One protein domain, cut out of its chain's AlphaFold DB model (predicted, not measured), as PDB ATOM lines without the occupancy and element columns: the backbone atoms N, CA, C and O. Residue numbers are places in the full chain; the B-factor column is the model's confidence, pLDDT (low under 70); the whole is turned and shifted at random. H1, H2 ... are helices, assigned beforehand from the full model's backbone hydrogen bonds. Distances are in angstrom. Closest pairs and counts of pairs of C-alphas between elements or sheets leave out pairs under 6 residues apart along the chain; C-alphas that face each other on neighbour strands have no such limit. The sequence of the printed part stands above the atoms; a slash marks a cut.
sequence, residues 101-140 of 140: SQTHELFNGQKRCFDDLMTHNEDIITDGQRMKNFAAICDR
ATOM      1  N   SER A 101      55.269  68.918  73.210       94.88
ATOM      2  CA  SER A 101      55.984  70.084  73.727       94.88
ATOM      3  C   SER A 101      55.138  70.918  74.697       94.88
ATOM      4  O   SER A 101      55.559  71.995  75.121       94.88
ATOM      5  N   GLN A 102      53.943  70.442  75.076       93.88
ATOM      6  CA  GLN A 102      53.133  71.098  76.099       93.88
ATOM      7  C   GLN A 102      53.863  71.029  77.444       93.88
ATOM      8  O   GLN A 102      54.063  69.956  78.015       93.88
ATOM      9  N   THR A 103      54.274  72.192  77.951       93.62
ATOM     10  CA  THR A 103      55.026  72.278  79.202       93.62
ATOM     11  C   THR A 103      54.108  72.302  80.417       93.62
ATOM     12  O   THR A 103      53.070  72.966  80.444       93.62
ATOM     13  N   HIS A 104      54.537  71.599  81.457       91.12
ATOM     14  CA  HIS A 104      53.941  71.592  82.780       91.12
ATOM     15  C   HIS A 104      54.973  72.090  83.789       91.12
ATOM     16  O   HIS A 104      56.126  71.657  83.784       91.12
ATOM     17  N   GLU A 105      54.555  73.020  84.641       92.62
ATOM     18  CA  GLU A 105      55.401  73.552  85.701       92.62
ATOM     19  C   GLU A 105      55.407  72.602  86.901       92.62
ATOM     20  O   GLU A 105      54.361  72.165  87.386       92.62
ATOM     21  N   LEU A 106      56.607  72.258  87.353       90.31
ATOM     22  CA  LEU A 106      56.859  71.456  88.538       90.31
ATOM     23  C   LEU A 106      56.861  72.347  89.783       90.31
ATOM     24  O   LEU A 106      57.042  73.559  89.718       90.31
ATOM     25  N   PHE A 107      56.752  71.728  90.956       89.00
ATOM     26  CA  PHE A 107      56.719  72.433  92.243       89.00
ATOM     27  C   PHE A 107      57.967  73.285  92.552       89.00
ATOM     28  O   PHE A 107      57.938  74.113  93.458       89.00
ATOM     29  N   ASN A 108      59.070  73.064  91.836       90.25
ATOM     30  CA  ASN A 108      60.324  73.806  91.970       90.25
ATOM     31  C   ASN A 108      60.507  74.889  90.884       90.25
ATOM     32  O   ASN A 108      61.600  75.436  90.759       90.25
ATOM     33  N   GLY A 109      59.473  75.170  90.084       90.56
ATOM     34  CA  GLY A 109      59.501  76.149  88.993       90.56
ATOM     35  C   GLY A 109      60.141  75.646  87.695       90.56
ATOM     36  O   GLY A 109      60.109  76.350  86.687       90.56
ATOM     37  N   GLN A 110      60.705  74.431  87.672       94.06
ATOM     38  CA  GLN A 110      61.156  73.820  86.422       94.06
ATOM     39  C   GLN A 110      59.955  73.489  85.540       94.06
ATOM     40  O   GLN A 110      58.899  73.099  86.032       94.06
ATOM     41  N   LYS A 111      60.126  73.590  84.224       94.81
ATOM     42  CA  LYS A 111      59.106  73.204  83.248       94.81
ATOM     43  C   LYS A 111      59.561  71.953  82.517       94.81
ATOM     44  O   LYS A 111      60.735  71.844  82.175       94.81
ATOM     45  N   ARG A 112      58.644  71.009  82.328       94.75
ATOM     46  CA  ARG A 112      58.891  69.754  81.608       94.75
ATOM     47  C   ARG A 112      57.736  69.454  80.666       94.75
ATOM     48  O   ARG A 112      56.594  69.778  80.976       94.75
ATOM     49  N   CYS A 113      58.027  68.819  79.548       94.75
ATOM     50  CA  CYS A 113      57.063  68.313  78.581       94.75
ATOM     51  C   CYS A 113      57.292  66.816  78.329       94.75
ATOM     52  O   CYS A 113      58.152  66.190  78.956       94.75
ATOM     53  N   PHE A 114      56.494  66.223  77.441       94.75
ATOM     54  CA  PHE A 114      56.626  64.808  77.096       94.75
ATOM     55  C   PHE A 114      57.974  64.509  76.425       94.75
ATOM     56  O   PHE A 114      58.583  63.488  76.732       94.75
ATOM     57  N   ASP A 115      58.472  65.412  75.576       94.75
ATOM     58  CA  ASP A 115      59.761  65.223  74.895       94.75
ATOM     59  C   ASP A 115      60.965  65.286  75.855       94.75
ATOM     60  O   ASP A 115      62.045  64.810  75.517       94.75
ATOM     61  N   ASP A 116      60.779  65.786  77.082       95.06
ATOM     62  CA  ASP A 116      61.821  65.755  78.114       95.06
ATOM     63  C   ASP A 116      61.876  64.414  78.877       95.06
ATOM     64  O   ASP A 116      62.623  64.295  79.857       95.06
ATOM     65  N   LEU A 117      61.043  63.424  78.534       93.69
ATOM     66  CA  LEU A 117      61.064  62.108  79.176       93.69
ATOM     67  C   LEU A 117      62.313  61.317  78.773       93.69
ATOM     68  O   LEU A 117      62.718  61.285  77.615       93.69
ATOM     69  N   MET A 118      62.904  60.624  79.747       92.62
ATOM     70  CA  MET A 118      64.040  59.739  79.503       92.62
ATOM     71  C   MET A 118      63.591  58.542  78.662       92.62
ATOM     72  O   MET A 118      62.725  57.777  79.087       92.62
ATOM     73  N   THR A 119      64.179  58.371  77.479       89.75
ATOM     74  CA  THR A 119      63.750  57.339  76.526       89.75
ATOM     75  C   THR A 119      64.466  56.005  76.713       89.75
ATOM     76  O   THR A 119      63.910  54.984  76.320       89.75
ATOM     77  N   HIS A 120      65.679  55.997  77.286       89.31
ATOM     78  CA  HIS A 120      66.553  54.811  77.345       89.31
ATOM     79  C   HIS A 120      66.658  54.074  75.994       89.31
ATOM     80  O   HIS A 120      66.762  52.852  75.941       89.31
ATOM     81  N   ASN A 121      66.582  54.815  74.881       88.19
ATOM     82  CA  ASN A 121      66.472  54.220  73.549       88.19
ATOM     83  C   ASN A 121      67.688  53.343  73.207       88.19
ATOM     84  O   ASN A 121      67.535  52.241  72.692       88.19
ATOM     85  N   GLU A 122      68.890  53.807  73.551       89.81
ATOM     86  CA  GLU A 122      70.141  53.073  73.328       89.81
ATOM     87  C   GLU A 122      70.151  51.725  74.072       89.81
ATOM     88  O   GLU A 122      70.463  50.688  73.480       89.81
ATOM     89  N   ASP A 123      69.706  51.711  75.330       90.94
ATOM     90  CA  ASP A 123      69.584  50.490  76.137       90.94
ATOM     91  C   ASP A 123      68.528  49.528  75.558       90.94
ATOM     92  O   ASP A 123      68.700  48.311  75.567       90.94
ATOM     93  N   ILE A 124      67.417  50.059  75.029       86.75
ATOM     94  CA  ILE A 124      66.332  49.246  74.458       86.75
ATOM     95  C   ILE A 124      66.758  48.610  73.132       86.75
ATOM     96  O   ILE A 124      66.501  47.425  72.926       86.75
ATOM     97  N   ILE A 125      67.403  49.375  72.248       89.38
ATOM     98  CA  ILE A 125      67.870  48.887  70.941       89.38
ATOM     99  C   ILE A 125      68.941  47.803  71.112       89.38
ATOM    100  O   ILE A 125      69.009  46.865  70.317       89.38
ATOM    101  N   THR A 126      69.771  47.910  72.149       93.06
ATOM    102  CA  THR A 126      70.830  46.930  72.431       93.06
ATOM    103  C   THR A 126      70.321  45.672  73.149       93.06
ATOM    104  O   THR A 126      70.984  44.632  73.100       93.06
ATOM    105  N   ASP A 127      69.122  45.699  73.744       92.50
ATOM    106  CA  ASP A 127      68.473  44.522  74.330       92.50
ATOM    107  C   ASP A 127      67.894  43.610  73.232       92.50
ATOM    108  O   ASP A 127      66.774  43.775  72.732       92.50
ATOM    109  N   GLY A 128      68.667  42.582  72.878       88.94
ATOM    110  CA  GLY A 128      68.301  41.625  71.836       88.94
ATOM    111  C   GLY A 128      66.998  40.860  72.096       88.94
ATOM    112  O   GLY A 128      66.368  40.417  71.137       88.94
ATOM    113  N   GLN A 129      66.553  40.698  73.348       86.81
ATOM    114  CA  GLN A 129      65.276  40.039  73.633       86.81
ATOM    115  C   GLN A 129      64.103  40.997  73.413       86.81
ATOM    116  O   GLN A 129      63.101  40.610  72.806       86.81
ATOM    117  N   ARG A 130      64.227  42.252  73.861       79.69
ATOM    118  CA  ARG A 130      63.211  43.286  73.609       79.69
ATOM    119  C   ARG A 130      63.053  43.559  72.123       79.69
ATOM    120  O   ARG A 130      61.920  43.597  71.649       79.69
ATOM    121  N   MET A 131      64.155  43.657  71.383       85.44
ATOM    122  CA  MET A 131      64.108  43.883  69.938       85.44
ATOM    123  C   MET A 131      63.493  42.709  69.169       85.44
ATOM    124  O   MET A 131      62.717  42.940  68.245       85.44
ATOM    125  N   LYS A 132      63.739  41.456  69.582       84.56
ATOM    126  CA  LYS A 132      63.034  40.284  69.020       84.56
ATOM    127  C   LYS A 132      61.526  40.348  69.265       84.56
ATOM    128  O   LYS A 132      60.750  40.087  68.350       84.56
ATOM    129  N   ASN A 133      61.112  40.708  70.481       74.94
ATOM    130  CA  ASN A 133      59.695  40.861  70.812       74.94
ATOM    131  C   ASN A 133      59.053  41.997  70.000       74.94
ATOM    132  O   ASN A 133      57.945  41.833  69.502       74.94
ATOM    133  N   PHE A 134      59.753  43.125  69.846       77.56
ATOM    134  CA  PHE A 134      59.296  44.264  69.054       77.56
ATOM    135  C   PHE A 134      59.130  43.903  67.572       77.56
ATOM    136  O   PHE A 134      58.063  44.135  67.013       77.56
ATOM    137  N   ALA A 135      60.125  43.254  66.957       78.94
ATOM    138  CA  ALA A 135      60.042  42.799  65.566       78.94
ATOM    139  C   ALA A 135      58.849  41.853  65.339       78.94
ATOM    140  O   ALA A 135      58.056  42.061  64.427       78.94
ATOM    141  N   ALA A 136      58.628  40.893  66.245       73.00
ATOM    142  CA  ALA A 136      57.483  39.980  66.168       73.00
ATOM    143  C   ALA A 136      56.107  40.677  66.272       73.00
ATOM    144  O   ALA A 136      55.095  40.104  65.856       73.00
ATOM    145  N   ILE A 137      56.054  41.883  66.853       66.69
ATOM    146  CA  ILE A 137      54.853  42.728  66.910       66.69
ATOM    147  C   ILE A 137      54.700  43.544  65.616       66.69
ATOM    148  O   ILE A 137      53.573  43.702  65.150       66.69
ATOM    149  N   CYS A 138      55.799  44.046  65.046       68.38
ATOM    150  CA  CYS A 138      55.795  44.905  63.857       68.38
ATOM    151  C   CYS A 138      55.675  44.156  62.520       68.38
ATOM    152  O   CYS A 138      55.176  44.738  61.564       68.38
ATOM    153  N   ASP A 139      56.078  42.887  62.445       56.62
ATOM    154  CA  ASP A 139      56.051  42.078  61.215       56.62
ATOM    155  C   ASP A 139      54.661  41.465  60.902       56.62
ATOM    156  O   ASP A 139      54.564  40.376  60.330       56.62
ATOM    157  N   ARG A 140      53.564  42.128  61.298       47.09
ATOM    158  CA  ARG A 140      52.181  41.689  61.033       47.09
ATOM    159  C   ARG A 140      51.394  42.664  60.176       47.09
ATOM    160  O   ARG A 140      51.443  43.876  60.470       47.09
TER     161      ARG A 140
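This is residues 101 to 140 of the 140 residues of the protein "Hypothetical protein" of Medioppia subpectinata (UniProt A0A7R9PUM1). The printed part is an open, drawn-out chain: a small loop near its beginning folds back on itself, a stretched link leads away from it, and two helices turn a corner at the far end. Residues 104 to 105 pair with residues 111 to 112 in the loop, and after the link H1 is followed by the longer H2, about perpendicular to it. The 40 printed residues hold two named helices, H1 then H2, and no named strand; the class is all helix, though only 17 residues are in named elements. The whole is extended, with a radius of gyration of the C-alphas of 15.8 A and spans of 42 by 21 by 12 A.

The printed part begins with C-alpha 101 at (55.984, 70.084, 73.727), and residues 101 to 120 hold no named element. H1 is residues 121 to 126, 8.6 A from first to last C-alpha, with C-alpha 121 at (66.472, 54.220, 73.549). H2 is residues 128 to 138, 15.2 A long, and ends with C-alpha 138 at (55.795, 44.905, 63.857).

The short pairing of residues 104 to 105 with residues 111 to 112 is antiparallel. H1 and H2 touch only at the corner by their link, and only just, with 3 pairs of C-alphas within 8 A. Their closest C-alphas, those of Ile 125 and Met 131, are 6.3 A apart. Their lines are about perpendicular, at 76 degrees. In H1 and H2 every O i to N i+4 pair is within hydrogen-bond range.

The C-alphas of Asn 108 and Arg 140, the two farthest apart, are 45.3 A apart. The printed part has no cut, and the link from H1 to H2 is tight. Residues 117 to 124, of which 121 to 124 belong to H1, stand free. The mean pLDDT of the printed part is 86.3, and residues 137 to 140 are under 70; Arg 140 is the chain's last residue.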